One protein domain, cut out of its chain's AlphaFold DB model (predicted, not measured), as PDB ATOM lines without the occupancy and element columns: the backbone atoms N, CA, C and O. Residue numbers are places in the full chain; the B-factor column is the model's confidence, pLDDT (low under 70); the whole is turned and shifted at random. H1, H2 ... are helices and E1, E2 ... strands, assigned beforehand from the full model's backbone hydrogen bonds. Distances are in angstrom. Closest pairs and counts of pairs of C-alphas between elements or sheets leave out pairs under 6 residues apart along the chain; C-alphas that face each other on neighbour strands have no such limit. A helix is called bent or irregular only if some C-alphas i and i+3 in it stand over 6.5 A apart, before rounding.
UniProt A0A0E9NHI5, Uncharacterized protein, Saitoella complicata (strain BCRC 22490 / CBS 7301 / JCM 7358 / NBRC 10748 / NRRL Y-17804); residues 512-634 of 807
ATOM      1  N   SER A 512     131.457 132.780 128.802       68.44
ATOM      2  CA  SER A 512     132.285 133.708 129.572       68.44
ATOM      3  C   SER A 512     131.872 135.141 129.245       68.44
ATOM      4  O   SER A 512     131.757 135.491 128.080       68.44
ATOM      5  N   MET A 513     131.651 135.999 130.245       69.06
ATOM      6  CA  MET A 513     131.449 137.441 129.995       69.06
ATOM      7  C   MET A 513     132.766 138.233 130.010       69.06
ATOM      8  O   MET A 513     132.748 139.442 129.789       69.06
ATOM      9  N   THR A 514     133.888 137.567 130.298       70.19
ATOM     10  CA  THR A 514     135.196 138.199 130.530       70.19
ATOM     11  C   THR A 514     136.159 137.957 129.373       70.19
ATOM     12  O   THR A 514     136.935 138.839 129.023       70.19
ATOM     13  N   GLU A 515     136.109 136.769 128.770       76.88
ATOM     14  CA  GLU A 515     137.079 136.331 127.766       76.88
ATOM     15  C   GLU A 515     136.455 136.324 126.371       76.88
ATOM     16  O   GLU A 515     135.359 135.793 126.160       76.88
ATOM     17  N   LEU A 516     137.175 136.900 125.411       81.12
ATOM     18  CA  LEU A 516     136.795 136.920 124.004       81.12
ATOM     19  C   LEU A 516     137.640 135.916 123.210       81.12
ATOM     20  O   LEU A 516     138.774 135.602 123.565       81.12
ATOM     21  N   SER A 517     137.063 135.417 122.122       79.00
ATOM     22  CA  SER A 517     137.735 134.614 121.099       79.00
ATOM     23  C   SER A 517     138.905 135.378 120.476       79.00
ATOM     24  O   SER A 517     138.929 136.607 120.508       79.00
ATOM     25  N   ALA A 518     139.828 134.663 119.823       74.69
ATOM     26  CA  ALA A 518     141.004 135.249 119.166       74.69
ATOM     27  C   ALA A 518     140.680 136.398 118.182       74.69
ATOM     28  O   ALA A 518     141.483 137.308 118.015       74.69
ATOM     29  N   ASP A 519     139.489 136.380 117.576       75.75
ATOM     30  CA  ASP A 519     139.005 137.410 116.645       75.75
ATOM     31  C   ASP A 519     138.406 138.658 117.326       75.75
ATOM     32  O   ASP A 519     137.955 139.569 116.639       75.75
ATOM     33  N   GLY A 520     138.275 138.674 118.656       79.94
ATOM     34  CA  GLY A 520     137.610 139.738 119.422       79.94
ATOM     35  C   GLY A 520     136.079 139.818 119.284       79.94
ATOM     36  O   GLY A 520     135.443 140.469 120.102       79.94
ATOM     37  N   ASP A 521     135.473 139.139 118.304       80.12
ATOM     38  CA  ASP A 521     134.050 139.294 117.936       80.12
ATOM     39  C   ASP A 521     133.048 138.397 118.698       80.12
ATOM     40  O   ASP A 521     131.832 138.567 118.568       80.12
ATOM     41  N   GLU A 522     133.520 137.426 119.485       81.19
ATOM     42  CA  GLU A 522     132.669 136.437 120.162       81.19
ATOM     43  C   GLU A 522     133.183 136.120 121.563       81.19
ATOM     44  O   GLU A 522     134.371 135.865 121.738       81.19
ATOM     45  N   TYR A 523     132.291 136.054 122.551       80.75
ATOM     46  CA  TYR A 523     132.624 135.590 123.898       80.75
ATOM     47  C   TYR A 523     132.941 134.086 123.925       80.75
ATOM     48  O   TYR A 523     132.266 133.304 123.248       80.75
ATOM     49  N   LEU A 524     133.931 133.669 124.724       77.25
ATOM     50  CA  LEU A 524     134.321 132.259 124.822       77.25
ATOM     51  C   LEU A 524     133.225 131.389 125.450       77.25
ATOM     52  O   LEU A 524     132.603 131.733 126.456       77.25
ATOM     53  N   GLN A 525     133.026 130.213 124.865       78.31
ATOM     54  CA  GLN A 525     132.089 129.203 125.339       78.31
ATOM     55  C   GLN A 525     132.742 128.334 126.428       78.31
ATOM     56  O   GLN A 525     133.848 127.826 126.250       78.31
ATOM     57  N   LEU A 526     132.050 128.171 127.559       74.81
ATOM     58  CA  LEU A 526     132.532 127.448 128.746       74.81
ATOM     59  C   LEU A 526     132.121 125.964 128.761       74.81
ATOM     60  O   LEU A 526     132.742 125.156 129.442       74.81
ATOM     61  N   GLU A 527     131.061 125.602 128.036       80.81
ATOM     62  CA  GLU A 527     130.475 124.254 128.005       80.81
ATOM     63  C   GLU A 527     130.060 123.933 126.565       80.81
ATOM     64  O   GLU A 527     129.279 124.664 125.944       80.81
ATOM     65  N   TYR A 528     130.601 122.843 126.023       82.69
ATOM     66  CA  TYR A 528     130.417 122.426 124.635       82.69
ATOM     67  C   TYR A 528     129.535 121.176 124.580       82.69
ATOM     68  O   TYR A 528     129.930 120.117 125.061       82.69
ATOM     69  N   ASP A 529     128.348 121.285 123.977       87.00
ATOM     70  CA  ASP A 529     127.502 120.124 123.679       87.00
ATOM     71  C   ASP A 529     127.979 119.452 122.377       87.00
ATOM     72  O   ASP A 529     128.013 120.075 121.311       87.00
ATOM     73  N   SER A 530     128.327 118.163 122.449       90.00
ATOM     74  CA  SER A 530     128.719 117.371 121.277       90.00
ATOM     75  C   SER A 530     127.567 117.190 120.282       90.00
ATOM     76  O   SER A 530     127.821 116.967 119.098       90.00
ATOM     77  N   ALA A 531     126.306 117.267 120.712       89.50
ATOM     78  CA  ALA A 531     125.164 117.348 119.809       89.50
ATOM     79  C   ALA A 531     125.096 118.731 119.143       89.50
ATOM     80  O   ALA A 531     124.945 118.799 117.925       89.50
ATOM     81  N   GLY A 532     125.274 119.811 119.911       89.00
ATOM     82  CA  GLY A 532     125.234 121.200 119.441       89.00
ATOM     83  C   GLY A 532     126.246 121.523 118.338       89.00
ATOM     84  O   GLY A 532     125.854 122.021 117.282       89.00
ATOM     85  N   GLU A 533     127.522 121.161 118.515       91.06
ATOM     86  CA  GLU A 533     128.570 121.396 117.498       91.06
ATOM     87  C   GLU A 533     128.324 120.637 116.183       91.06
ATOM     88  O   GLU A 533     128.747 121.070 115.118       91.06
ATOM     89  N   LYS A 534     127.576 119.523 116.200       92.81
ATOM     90  CA  LYS A 534     127.189 118.822 114.958       92.81
ATOM     91  C   LYS A 534     126.082 119.553 114.179       92.81
ATOM     92  O   LYS A 534     125.761 119.152 113.061       92.81
ATOM     93  N   LYS A 535     125.479 120.603 114.753       93.19
ATOM     94  CA  LYS A 535     124.404 121.413 114.146       93.19
ATOM     95  C   LYS A 535     124.916 122.736 113.565       93.19
ATOM     96  O   LYS A 535     124.171 123.355 112.806       93.19
ATOM     97  N   ILE A 536     126.140 123.170 113.889       94.12
ATOM     98  CA  ILE A 536     126.684 124.471 113.474       94.12
ATOM     99  C   ILE A 536     128.209 124.444 113.268       94.12
ATOM    100  O   ILE A 536     128.954 123.910 114.079       94.12
ATOM    101  N   THR A 537     128.684 125.072 112.197       92.62
ATOM    102  CA  THR A 537     130.111 125.243 111.889       92.62
ATOM    103  C   THR A 537     130.738 126.343 112.762       92.62
ATOM    104  O   THR A 537     130.049 127.253 113.226       92.62
ATOM    105  N   ALA A 538     132.063 126.337 112.940       89.06
ATOM    106  CA  ALA A 538     132.793 127.419 113.620       89.06
ATOM    107  C   ALA A 538     132.552 128.815 112.994       89.06
ATOM    108  O   ALA A 538     132.537 129.815 113.706       89.06
ATOM    109  N   SER A 539     132.284 128.884 111.684       89.88
ATOM    110  CA  SER A 539     131.897 130.105 110.956       89.88
ATOM    111  C   SER A 539     130.472 130.602 111.247       89.88
ATOM    112  O   SER A 539     130.113 131.701 110.827       89.88
ATOM    113  N   GLY A 540     129.640 129.817 111.940       92.00
ATOM    114  CA  GLY A 540     128.227 130.119 112.181       92.00
ATOM    115  C   GLY A 540     127.261 129.644 111.090       92.00
ATOM    116  O   GLY A 540     126.115 130.078 111.076       92.00
ATOM    117  N   GLU A 541     127.686 128.770 110.175       93.50
ATOM    118  CA  GLU A 541     126.794 128.118 109.202       93.50
ATOM    119  C   GLU A 541     126.072 126.914 109.821       93.50
ATOM    120  O   GLU A 541     126.693 126.100 110.500       93.50
ATOM    121  N   LEU A 542     124.762 126.776 109.586       94.31
ATOM    122  CA  LEU A 542     123.977 125.655 110.115       94.31
ATOM    123  C   LEU A 542     124.120 124.388 109.264       94.31
ATOM    124  O   LEU A 542     124.086 124.431 108.035       94.31
ATOM    125  N   LEU A 543     124.183 123.242 109.940       93.75
ATOM    126  CA  LEU A 543     124.342 121.921 109.338       93.75
ATOM    127  C   LEU A 543     123.050 121.089 109.421       93.75
ATOM    128  O   LEU A 543     122.216 121.249 110.320       93.75
ATOM    129  N   GLY A 544     122.891 120.163 108.470       89.19
ATOM    130  CA  GLY A 544     121.731 119.267 108.387       89.19
ATOM    131  C   GLY A 544     120.499 119.868 107.698       89.19
ATOM    132  O   GLY A 544     119.379 119.508 108.041       89.19
ATOM    133  N   GLY A 545     120.678 120.804 106.757       90.25
ATOM    134  CA  GLY A 545     119.582 121.403 105.971       90.25
ATOM    135  C   GLY A 545     118.764 122.482 106.695       90.25
ATOM    136  O   GLY A 545     117.873 123.085 106.093       90.25
ATOM    137  N   ARG A 546     119.088 122.750 107.965       93.56
ATOM    138  CA  ARG A 546     118.553 123.852 108.772       93.56
ATOM    139  C   ARG A 546     118.896 125.206 108.150       93.56
ATOM    140  O   ARG A 546     119.963 125.373 107.564       93.56
ATOM    141  N   ARG A 547     118.020 126.193 108.331       94.31
ATOM    142  CA  ARG A 547     118.229 127.583 107.898       94.31
ATOM    143  C   ARG A 547     117.799 128.546 108.995       94.31
ATOM    144  O   ARG A 547     116.916 128.228 109.785       94.31
ATOM    145  N   TYR A 548     118.409 129.724 109.026       95.69
ATOM    146  CA  TYR A 548     118.022 130.791 109.942       95.69
ATOM    147  C   TYR A 548     116.765 131.521 109.455       95.69
ATOM    148  O   TYR A 548     116.668 131.847 108.276       95.69
ATOM    149  N   LYS A 549     115.869 131.900 110.378       93.56
ATOM    150  CA  LYS A 549     114.695 132.759 110.104       93.56
ATOM    151  C   LYS A 549     115.057 134.185 109.649       93.56
ATOM    152  O   LYS A 549     114.175 134.973 109.311       93.56
ATOM    153  N   LEU A 550     116.338 134.559 109.716       93.88
ATOM    154  CA  LEU A 550     116.854 135.899 109.436       93.88
ATOM    155  C   LEU A 550     117.955 135.851 108.376       93.88
ATOM    156  O   LEU A 550     118.741 134.908 108.317       93.88
ATOM    157  N   LYS A 551     118.051 136.926 107.586       92.94
ATOM    158  CA  LYS A 551     119.109 137.124 106.591       92.94
ATOM    159  C   LYS A 551     120.479 137.216 107.273       92.94
ATOM    160  O   LYS A 551     120.789 138.226 107.907       92.94
ATOM    161  N   THR A 552     121.296 136.184 107.094       94.62
ATOM    162  CA  THR A 552     122.728 136.190 107.407       94.62
ATOM    163  C   THR A 552     123.548 136.779 106.260       94.62
ATOM    164  O   THR A 552     123.072 136.927 105.132       94.62
ATOM    165  N   PHE A 553     124.786 137.159 106.566       93.69
ATOM    166  CA  PHE A 553     125.789 137.628 105.610       93.69
ATOM    167  C   PHE A 553     127.188 137.470 106.216       93.69
ATOM    168  O   PHE A 553     127.330 137.457 107.439       93.69
ATOM    169  N   HIS A 554     128.213 137.381 105.370       91.81
ATOM    170  CA  HIS A 554     129.607 137.393 105.814       91.81
ATOM    171  C   HIS A 554     130.075 138.835 106.051       91.81
ATOM    172  O   HIS A 554     129.701 139.743 105.300       91.81
ATOM    173  N   TYR A 555     130.880 139.038 107.090       89.38
ATOM    174  CA  TYR A 555     131.413 140.339 107.505       89.38
ATOM    175  C   TYR A 555     132.826 140.169 108.082       89.38
ATOM    176  O   TYR A 555     133.153 139.106 108.611       89.38
ATOM    177  N   GLY A 556     133.660 141.207 107.958       83.94
ATOM    178  CA  GLY A 556     135.075 141.153 108.327       83.94
ATOM    179  C   GLY A 556     135.910 140.195 107.463       83.94
ATOM    180  O   GLY A 556     135.430 139.603 106.495       83.94
ATOM    181  N   VAL A 557     137.186 140.044 107.826       75.81
ATOM    182  CA  VAL A 557     138.163 139.189 107.115       75.81
ATOM    183  C   VAL A 557     137.886 137.695 107.335       75.81
ATOM    184  O   VAL A 557     138.129 136.868 106.459       75.81
ATOM    185  N   ASN A 558     137.324 137.341 108.492       76.81
ATOM    186  CA  ASN A 558     137.260 135.964 108.992       76.81
ATOM    187  C   ASN A 558     136.123 135.113 108.392       76.81
ATOM    188  O   ASN A 558     135.886 133.998 108.849       76.81
ATOM    189  N   ASN A 559     135.394 135.633 107.396       83.94
ATOM    190  CA  ASN A 559     134.288 134.968 106.687       83.94
ATOM    191  C   ASN A 559     133.166 134.375 107.574       83.94
ATOM    192  O   ASN A 559     132.336 133.609 107.080       83.94
ATOM    193  N   LYS A 560     133.080 134.743 108.860       91.12
ATOM    194  CA  LYS A 560     131.996 134.313 109.758       91.12
ATOM    195  C   LYS A 560     130.652 134.907 109.326       91.12
ATOM    196  O   LYS A 560     130.602 135.975 108.715       91.12
ATOM    197  N   LEU A 561     129.554 134.236 109.673       94.06
ATOM    198  CA  LEU A 561     128.194 134.735 109.468       94.06
ATOM    199  C   LEU A 561     127.790 135.676 110.602       94.06
ATOM    200  O   LEU A 561     127.864 135.323 111.780       94.06
ATOM    201  N   TYR A 562     127.251 136.833 110.232       94.75
ATOM    202  CA  TYR A 562     126.681 137.818 111.145       94.75
ATOM    203  C   TYR A 562     125.211 138.075 110.800       94.75
ATOM    204  O   TYR A 562     124.723 137.785 109.704       94.75
ATOM    205  N   MET A 563     124.496 138.626 111.777       95.25
ATOM    206  CA  MET A 563     123.116 139.085 111.682       95.25
ATOM    207  C   MET A 563     123.013 140.535 112.160       95.25
ATOM    208  O   MET A 563     123.784 140.997 113.005       95.25
ATOM    209  N   LEU A 564     122.005 141.255 111.665       94.50
ATOM    210  CA  LEU A 564     121.671 142.593 112.153       94.50
ATOM    211  C   LEU A 564     120.997 142.490 113.524       94.50
ATOM    212  O   LEU A 564     119.883 141.968 113.630       94.50
ATOM    213  N   ALA A 565     121.608 143.061 114.567       95.00
ATOM    214  CA  ALA A 565     121.050 143.026 115.923       95.00
ATOM    215  C   ALA A 565     119.640 143.643 116.001       95.00
ATOM    216  O   ALA A 565     118.847 143.281 116.866       95.00
ATOM    217  N   THR A 566     119.295 144.558 115.086       93.94
ATOM    218  CA  THR A 566     117.952 145.149 114.988       93.94
ATOM    219  C   THR A 566     116.878 144.160 114.547       93.94
ATOM    220  O   THR A 566     115.725 144.327 114.937       93.94
ATOM    221  N   ASP A 567     117.228 143.150 113.751       94.38
ATOM    222  CA  ASP A 567     116.275 142.167 113.225       94.38
ATOM    223  C   ASP A 567     116.182 140.942 114.139       94.38
ATOM    224  O   ASP A 567     115.080 140.465 114.405       94.38
ATOM    225  N   VAL A 568     117.301 140.552 114.762       94.69
ATOM    226  CA  VAL A 568     117.321 139.614 115.898       94.69
ATOM    227  C   VAL A 568     116.461 140.142 117.056       94.69
ATOM    228  O   VAL A 568     115.608 139.424 117.579       94.69
ATOM    229  N   ALA A 569     116.609 141.425 117.413       95.31
ATOM    230  CA  ALA A 569     115.784 142.067 118.437       95.31
ATOM    231  C   ALA A 569     114.283 142.005 118.100       95.31
ATOM    232  O   ALA A 569     113.479 141.673 118.971       95.31
ATOM    233  N   ARG A 570     113.905 142.273 116.840       93.56
ATOM    234  CA  ARG A 570     112.508 142.213 116.369       93.56
ATOM    235  C   ARG A 570     111.923 140.804 116.450       93.56
ATOM    236  O   ARG A 570     110.804 140.667 116.939       93.56
ATOM    237  N   LEU A 571     112.664 139.784 116.004       92.81
ATOM    238  CA  LEU A 571     112.221 138.384 116.035       92.81
ATOM    239  C   LEU A 571     111.852 137.957 117.462       92.81
ATOM    240  O   LEU A 571     110.758 137.457 117.713       92.81
ATOM    241  N   PHE A 572     112.728 138.260 118.420       92.12
ATOM    242  CA  PHE A 572     112.518 137.948 119.834       92.12
ATOM    243  C   PHE A 572     111.707 139.011 120.605       92.12
ATOM    244  O   PHE A 572     111.705 139.016 121.835       92.12
ATOM    245  N   GLN A 573     110.973 139.877 119.895       91.75
ATOM    246  CA  GLN A 573     110.010 140.845 120.444       91.75
ATOM    247  C   GLN A 573     110.613 141.912 121.387       91.75
ATOM    248  O   GLN A 573     109.906 142.539 122.180       91.75
ATOM    249  N   TYR A 574     111.916 142.180 121.275       95.12
ATOM    250  CA  TYR A 574     112.550 143.351 121.878       95.12
ATOM    251  C   TYR A 574     112.280 144.600 121.020       95.12
ATOM    252  O   TYR A 574     112.189 144.540 119.794       95.12
ATOM    253  N   ARG A 575     112.158 145.766 121.667       93.19
ATOM    254  CA  ARG A 575     111.814 147.038 121.000       93.19
ATOM    255  C   ARG A 575     112.923 147.548 120.066       93.19
ATOM    256  O   ARG A 575     112.637 148.181 119.054       93.19
ATOM    257  N   ASP A 576     114.173 147.311 120.447       92.88
ATOM    258  CA  ASP A 576     115.385 147.809 119.802       92.88
ATOM    259  C   ASP A 576     116.588 146.920 120.173       92.88
ATOM    260  O   ASP A 576     116.517 146.106 121.098       92.88
ATOM    261  N   SER A 577     117.695 147.074 119.440       93.12
ATOM    262  CA  SER A 577     118.940 146.334 119.683       93.12
ATOM    263  C   SER A 577     119.599 146.691 121.021       93.12
ATOM    264  O   SER A 577     120.251 145.845 121.623       93.12
ATOM    265  N   TYR A 578     119.400 147.907 121.538       92.81
ATOM    266  CA  TYR A 578     119.949 148.326 122.831       92.81
ATOM    267  C   TYR A 578     119.346 147.520 123.996       92.81
ATOM    268  O   TYR A 578     120.076 146.955 124.812       92.81
ATOM    269  N   LEU A 579     118.017 147.388 124.042       93.44
ATOM    270  CA  LEU A 579     117.315 146.592 125.051       93.44
ATOM    271  C   LEU A 579     117.568 145.083 124.897       93.44
ATOM    272  O   LEU A 579     117.483 144.352 125.884       93.44
ATOM    273  N   PHE A 580     117.875 144.626 123.680       94.75
ATOM    274  CA  PHE A 580     118.331 143.263 123.407       94.75
ATOM    275  C   PHE A 580     119.680 142.988 124.098       94.75
ATOM    276  O   PHE A 580     119.734 142.122 124.969       94.75
ATOM    277  N   PHE A 581     120.730 143.775 123.826       93.81
ATOM    278  CA  PHE A 581     122.041 143.587 124.471       93.81
ATOM    279  C   PHE A 581     122.001 143.791 125.995       93.81
ATOM    280  O   PHE A 581     122.584 143.004 126.732       93.81
ATOM    281  N   ASN A 582     121.251 144.780 126.497       92.31
ATOM    282  CA  ASN A 582     121.129 145.018 127.944       92.31
ATOM    283  C   ASN A 582     120.526 143.810 128.700       92.31
ATOM    284  O   ASN A 582     120.886 143.532 129.843       92.31
ATOM    285  N   LYS A 583     119.624 143.056 128.055       91.00
ATOM    286  CA  LYS A 583     119.058 141.819 128.619       91.00
ATOM    287  C   LYS A 583     119.936 140.587 128.376       91.00
ATOM    288  O   LYS A 583     119.895 139.664 129.185       91.00
ATOM    289  N   ASN A 584     120.732 140.585 127.310       90.38
ATOM    290  CA  ASN A 584     121.553 139.460 126.868       90.38
ATOM    291  C   ASN A 584     123.050 139.803 126.980       90.38
ATOM    292  O   ASN A 584     123.743 139.914 125.971       90.38
ATOM    293  N   LYS A 585     123.553 139.981 128.208       88.69
ATOM    294  CA  LYS A 585     124.939 140.431 128.466       88.69
ATOM    295  C   LYS A 585     126.033 139.520 127.886       88.69
ATOM    296  O   LYS A 585     127.126 139.992 127.617       88.69
ATOM    297  N   TYR A 586     125.721 138.242 127.676       85.31
ATOM    298  CA  TYR A 586     126.608 137.238 127.083       85.31
ATOM    299  C   TYR A 586     126.670 137.290 125.536       85.31
ATOM    300  O   TYR A 586     127.251 136.398 124.919       85.31
ATOM    301  N   LEU A 587     126.037 138.277 124.886       90.44
ATOM    302  CA  LEU A 587     126.134 138.508 123.442       90.44
ATOM    303  C   LEU A 587     126.966 139.761 123.174       90.44
ATOM    304  O   LEU A 587     126.608 140.853 123.620       90.44
ATOM    305  N   LEU A 588     128.047 139.617 122.406       89.88
ATOM    306  CA  LEU A 588     128.898 140.750 122.069       89.88
ATOM    307  C   LEU A 588     128.200 141.694 121.079       89.88
ATOM    308  O   LEU A 588     127.563 141.272 120.112       89.88
ATOM    309  N   LYS A 589     128.350 142.997 121.321       93.12
ATOM    310  CA  LYS A 589     127.841 144.079 120.475       93.12
ATOM    311  C   LYS A 589     128.934 144.571 119.516       93.12
ATOM    312  O   LYS A 589     129.482 145.664 119.695       93.12
ATOM    313  N   VAL A 590     129.200 143.796 118.465       91.69
ATOM    314  CA  VAL A 590     130.067 144.225 117.352       91.69
ATOM    315  C   VAL A 590     129.477 145.497 116.733       91.69
ATOM    316  O   VAL A 590     128.267 145.581 116.497       91.69
ATOM    317  N   SER A 591     130.295 146.530 116.529       91.44
ATOM    318  CA  SER A 591     129.843 147.859 116.086       91.44
ATOM    319  C   SER A 591     130.483 148.222 114.745       91.44
ATOM    320  O   SER A 591     131.699 148.294 114.636       91.44
ATOM    321  N   THR A 592     129.652 148.437 113.724       91.12
ATOM    322  CA  THR A 592     130.066 148.574 112.317       91.12
ATOM    323  C   THR A 592     130.690 149.945 112.018       91.12
ATOM    324  O   THR A 592     130.079 150.967 112.364       91.12
ATOM    325  N   THR A 593     131.839 149.992 111.327       93.19
ATOM    326  CA  THR A 593     132.452 151.262 110.873       93.19
ATOM    327  C   THR A 593     131.610 151.930 109.776       93.19
ATOM    328  O   THR A 593     130.572 151.410 109.359       93.19
ATOM    329  N   GLN A 594     131.990 153.125 109.311       92.38
ATOM    330  CA  GLN A 594     131.227 153.790 108.250       92.38
ATOM    331  C   GLN A 594     131.476 153.186 106.859       92.38
ATOM    332  O   GLN A 594     130.533 153.096 106.073       92.38
ATOM    333  N   GLU A 595     132.699 152.741 106.584       92.62
ATOM    334  CA  GLU A 595     133.089 152.109 105.318       92.62
ATOM    335  C   GLU A 595     132.415 150.739 105.183       92.62
ATOM    336  O   GLU A 595     131.721 150.487 104.200       92.62
ATOM    337  N   ASP A 596     132.459 149.933 106.248       91.69
ATOM    338  CA  ASP A 596     131.711 148.679 106.382       91.69
ATOM    339  C   ASP A 596     130.212 148.832 106.067       91.69
ATOM    340  O   ASP A 596     129.619 148.019 105.356       91.69
ATOM    341  N   LYS A 597     129.561 149.881 106.596       92.19
ATOM    342  CA  LYS A 597     128.144 150.155 106.301       92.19
ATOM    343  C   LYS A 597     127.935 150.448 104.824       92.19
ATOM    344  O   LYS A 597     126.935 150.014 104.260       92.19
ATOM    345  N   ASP A 598     128.839 151.196 104.208       92.81
ATOM    346  CA  ASP A 598     128.734 151.594 102.808       92.81
ATOM    347  C   ASP A 598     128.993 150.410 101.864       92.81
ATOM    348  O   ASP A 598     128.290 150.258 100.860       92.81
ATOM    349  N   GLU A 599     129.882 149.495 102.244       91.44
ATOM    350  CA  GLU A 599     130.020 148.168 101.645       91.44
ATOM    351  C   GLU A 599     128.752 147.321 101.807       91.44
ATOM    352  O   GLU A 599     128.207 146.826 100.822       91.44
ATOM    353  N   MET A 600     128.219 147.180 103.023       91.75
ATOM    354  CA  MET A 600     126.998 146.406 103.278       91.75
ATOM    355  C   MET A 600     125.761 146.996 102.571       91.75
ATOM    356  O   MET A 600     124.848 146.251 102.208       91.75
ATOM    357  N   ILE A 601     125.720 148.313 102.347       94.19
ATOM    358  CA  ILE A 601     124.734 148.987 101.487       94.19
ATOM    359  C   ILE A 601     124.954 148.593 100.021       94.19
ATOM    360  O   ILE A 601     124.006 148.175  99.355       94.19
ATOM    361  N   SER A 602     126.193 148.673  99.530       93.56
ATOM    362  CA  SER A 602     126.554 148.373  98.135       93.56
ATOM    363  C   SER A 602     126.311 146.904  97.768       93.56
ATOM    364  O   SER A 602     125.794 146.608  96.693       93.56
ATOM    365  N   ARG A 603     126.583 145.982  98.701       91.69
ATOM    366  CA  ARG A 603     126.270 144.544  98.619       91.69
ATOM    367  C   ARG A 603     124.766 144.239  98.781       91.69
ATOM    368  O   ARG A 603     124.370 143.077  98.748       91.69
ATOM    369  N   GLY A 604     123.912 145.241  99.019       91.44
ATOM    370  CA  GLY A 604     122.472 145.056  99.237       91.44
ATOM    371  C   GLY A 604     122.123 144.267 100.508       91.44
ATOM    372  O   GLY A 604     121.036 143.688 100.611       91.44
ATOM    373  N   VAL A 605     123.031 144.207 101.488       90.44
ATOM    374  CA  VAL A 605     122.796 143.558 102.785       90.44
ATOM    375  C   VAL A 605     121.801 144.388 103.595       90.44
ATOM    376  O   VAL A 605     120.756 143.856 103.982       90.44
ATOM    377  N   ILE A 606     122.079 145.688 103.754       91.75
ATOM    378  CA  ILE A 606     121.249 146.676 104.466       91.75
ATOM    379  C   ILE A 606     120.688 147.763 103.528       91.75
ATOM    380  O   ILE A 606     121.326 148.120 102.540       91.75
ATOM    381  N   PRO A 607     119.520 148.361 103.835       91.19
ATOM    382  CA  PRO A 607     119.008 149.513 103.089       91.19
ATOM    383  C   PRO A 607     119.805 150.806 103.340       91.19
ATOM    384  O   PRO A 607     120.152 151.106 104.483       91.19
ATOM    385  N   GLN A 608     119.930 151.657 102.311       92.88
ATOM    386  CA  GLN A 608     120.552 153.000 102.354       92.88
ATOM    387  C   GLN A 608     120.172 153.843 103.592       92.88
ATOM    388  O   GLN A 608     120.997 154.564 104.146       92.88
ATOM    389  N   ASN A 609     118.923 153.729 104.058       92.06
ATOM    390  CA  ASN A 609     118.373 154.461 105.209       92.06
ATOM    391  C   ASN A 609     119.084 154.183 106.552       92.06
ATOM    392  O   ASN A 609     118.810 154.871 107.538       92.06
ATOM    393  N   TYR A 610     119.954 153.171 106.612       90.00
ATOM    394  CA  TYR A 610     120.776 152.853 107.779       90.00
ATOM    395  C   TYR A 610     122.169 153.516 107.744       90.00
ATOM    396  O   TYR A 610     122.841 153.502 108.772       90.00
ATOM    397  N   ARG A 611     122.584 154.160 106.635       91.12
ATOM    398  CA  ARG A 611     123.909 154.807 106.483       91.12
ATOM    399  C   ARG A 611     124.249 155.766 107.624       91.12
ATOM    400  O   ARG A 611     125.340 155.702 108.174       91.12
ATOM    401  N   SER A 612     123.301 156.632 107.987       89.12
ATOM    402  CA  SER A 612     123.437 157.650 109.041       89.12
ATOM    403  C   SER A 612     123.118 157.136 110.451       89.12
ATOM    404  O   SER A 612     122.921 157.930 111.370       89.12
ATOM    405  N   ARG A 613     123.015 155.816 110.638       91.00
ATOM    406  CA  ARG A 613     122.722 155.192 111.932       91.00
ATOM    407  C   ARG A 613     123.937 154.416 112.423       91.00
ATOM    408  O   ARG A 613     124.759 153.928 111.644       91.00
ATOM    409  N   THR A 614     124.044 154.274 113.736       91.81
ATOM    410  CA  THR A 614     124.876 153.231 114.329       91.81
ATOM    411  C   THR A 614     124.181 151.890 114.104       91.81
ATOM    412  O   THR A 614     122.989 151.731 114.376       91.81
ATOM    413  N   ILE A 615     124.919 150.936 113.541       93.38
ATOM    414  CA  ILE A 615     124.478 149.553 113.359       93.38
ATOM    415  C   ILE A 615     125.303 148.703 114.320       93.38
ATOM    416  O   ILE A 615     126.477 148.988 114.568       93.38
ATOM    417  N   SER A 616     124.671 147.688 114.894       94.19
ATOM    418  CA  SER A 616     125.357 146.671 115.681       94.19
ATOM    419  C   SER A 616     125.037 145.303 115.111       94.19
ATOM    420  O   SER A 616     123.893 145.040 114.716       94.19
ATOM    421  N   LEU A 617     126.060 144.465 115.053       94.12
ATOM    422  CA  LEU A 617     126.015 143.110 114.533       94.12
ATOM    423  C   LEU A 617     126.156 142.115 115.684       94.12
ATOM    424  O   LEU A 617     126.603 142.468 116.775       94.12
ATOM    425  N   VAL A 618     125.755 140.875 115.423       93.88
ATOM    426  CA  VAL A 618     126.005 139.717 116.288       93.88
ATOM    427  C   VAL A 618     126.348 138.538 115.385       93.88
ATOM    428  O   VAL A 618     125.775 138.434 114.296       93.88
ATOM    429  N   THR A 619     127.250 137.651 115.801       94.25
ATOM    430  CA  THR A 619     127.537 136.434 115.029       94.25
ATOM    431  C   THR A 619     126.347 135.476 115.042       94.25
ATOM    432  O   THR A 619     125.627 135.341 116.033       94.25
ATOM    433  N   ALA A 620     126.141 134.765 113.936       94.88
ATOM    434  CA  ALA A 620     125.086 133.763 113.815       94.88
ATOM    435  C   ALA A 620     125.278 132.602 114.814       94.88
ATOM    436  O   ALA A 620     124.299 132.072 115.351       94.88
ATOM    437  N   ARG A 621     126.541 132.268 115.128       93.06
ATOM    438  CA  ARG A 621     126.918 131.260 116.126       93.06
ATOM    439  C   ARG A 621     126.481 131.657 117.537       93.06
ATOM    440  O   ARG A 621     125.708 130.919 118.144       93.06
ATOM    441  N   SER A 622     126.878 132.827 118.043       92.69
ATOM    442  CA  SER A 622     126.500 133.254 119.403       92.69
ATOM    443  C   SER A 622     124.978 133.378 119.600       92.69
ATOM    444  O   SER A 622     124.469 132.988 120.655       92.69
ATOM    445  N   ILE A 623     124.228 133.802 118.571       94.06
ATOM    446  CA  ILE A 623     122.753 133.770 118.578       94.06
ATOM    447  C   ILE A 623     122.210 132.340 118.681       94.06
ATOM    448  O   ILE A 623     121.294 132.102 119.471       94.06
ATOM    449  N   PHE A 624     122.753 131.380 117.925       93.69
ATOM    450  CA  PHE A 624     122.293 129.989 117.973       93.69
ATOM    451  C   PHE A 624     122.573 129.318 119.326       93.69
ATOM    452  O   PHE A 624     121.671 128.707 119.896       93.69
ATOM    453  N   LEU A 625     123.765 129.515 119.897       91.06
ATOM    454  CA  LEU A 625     124.117 129.041 121.246       91.06
ATOM    455  C   LEU A 625     123.165 129.587 122.332       91.06
ATOM    456  O   LEU A 625     122.934 128.930 123.344       91.06
ATOM    457  N   HIS A 626     122.617 130.791 122.134       89.94
ATOM    458  CA  HIS A 626     121.693 131.443 123.068       89.94
ATOM    459  C   HIS A 626     120.227 131.036 122.914       89.94
ATOM    460  O   HIS A 626     119.516 130.914 123.912       89.94
ATOM    461  N   TYR A 627     119.755 130.919 121.672       90.75
ATOM    462  CA  TYR A 627     118.329 130.821 121.353       90.75
ATOM    463  C   TYR A 627     117.910 129.478 120.744       90.75
ATOM    464  O   TYR A 627     116.709 129.247 120.596       90.75
ATOM    465  N   GLY A 628     118.870 128.608 120.415       92.81
ATOM    466  CA  GLY A 628     118.632 127.247 119.945       92.81
ATOM    467  C   GLY A 628     117.678 127.186 118.755       92.81
ATOM    468  O   GLY A 628     117.816 127.936 117.788       92.81
ATOM    469  N   ALA A 629     116.666 126.329 118.852       92.56
ATOM    470  CA  ALA A 629     115.693 126.078 117.798       92.56
ATOM    471  C   ALA A 629     114.918 127.338 117.364       92.56
ATOM    472  O   ALA A 629     114.439 127.416 116.235       92.56
ATOM    473  N   ARG A 630     114.823 128.368 118.218       91.69
ATOM    474  CA  ARG A 630     114.002 129.565 117.959       91.69
ATOM    475  C   ARG A 630     114.518 130.452 116.823       91.69
ATOM    476  O   ARG A 630     113.744 131.201 116.234       91.69
ATOM    477  N   ILE A 631     115.814 130.389 116.497       94.19
ATOM    478  CA  ILE A 631     116.381 131.128 115.353       94.19
ATOM    479  C   ILE A 631     116.275 130.343 114.028       94.19
ATOM    480  O   ILE A 631     116.589 130.893 112.972       94.19
ATOM    481  N   ILE A 632     115.824 129.084 114.061       94.38
ATOM    482  CA  ILE A 632     115.784 128.159 112.917       94.38
ATOM    483  C   ILE A 632     114.378 128.098 112.307       94.38
ATOM    484  O   ILE A 632     113.383 128.037 113.026       94.38
ATOM    485  N   GLU A 633     114.280 128.114 110.976       92.25
ATOM    486  CA  GLU A 633     113.018 127.903 110.250       92.25
ATOM    487  C   GLU A 633     112.421 126.523 110.584       92.25
ATOM    488  O   GLU A 633     113.108 125.511 110.457       92.25
ATOM    489  N   ASP A 634     111.156 126.493 111.023       88.81
ATOM    490  CA  ASP A 634     110.437 125.301 111.514       88.81
ATOM    491  C   ASP A 634     111.146 124.528 112.655       88.81
ATOM    492  O   ASP A 634     110.900 123.337 112.866       88.81
TER     493      ASP A 634
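AT A GLANCE: This is residues 512 to 634 of the 807 residues of an uncharacterized protein of Saitoella complicata (strain BCRC 22490 / CBS 7301 / JCM 7358 / NBRC 10748 / NRRL Y-17804) (UniProt A0A0E9NHI5). A small two-stranded sheet, E3 and E4, sits in the middle of a rounded body made largely of loops and short helices. E3 runs straight into H2 and E4 straight into H5, while H1 and H4 lie out toward opposite ends of the longest axis. The 123 printed residues hold E1, E2, H1, E3, H2, H3, H4, E4 and H5 in chain order; the class is mixed, with 55 residues in named elements, under half. The antiparallel sheet has the order E3 - E4. The whole is compact, radius of gyration of the C-alphas 14.2 A, spanning 42 by 33 by 31 A.

IN THESE COORDINATES: E3 is residues 561 to 564, 10.6 A long, from C-alpha 561 at (128.194, 134.735, 109.468); E4 is 616 to 619, 10.5 A. H2 is 565 to 571, H3 577 to 583, H4 594 to 602, 12.4 A, and H5 620 to 631, 9.2 A, ending at C-alpha 631 at (116.381, 131.128, 115.353). E1 is 512 to 516, E2 523 to 525 and H1 530 to 533.

HOW THE PARTS SIT: E3 and E4 are antiparallel at 146 degrees, with N 563 and O 618 2.8 A apart, within hydrogen-bond range. The closest C-alphas of H2 and E4, Ala 565 and Leu 617, are 5.2 A apart; those of H5 and E3, Ala 620 and Tyr 562, 5.1 A. H2 and H3 touch, closest C-alphas Thr 566 and Ser 577 at 4.9 A, about perpendicular at 77 degrees. H2 and H5 are near each other. H4 and H5 are apart. E1 and E2 pair with no named strand; their closest C-alphas, Leu 516 and Tyr 523, are 4.4 A apart. In H2, H3 and H4 every O i to N i+4 pair is within hydrogen-bond range, in H5 5 of 8; H1 is too short for one. H5 is irregular, C-alphas 626 and 629 being 9.6 A apart.

THE WHOLE: The C-alphas farthest apart, Ser 530 and Ser 612, are 42.4 A apart. The printed part has no cut. The links H1 to E3 and H4 to E4 are long. Residues 512 to 513 have pLDDT under 70.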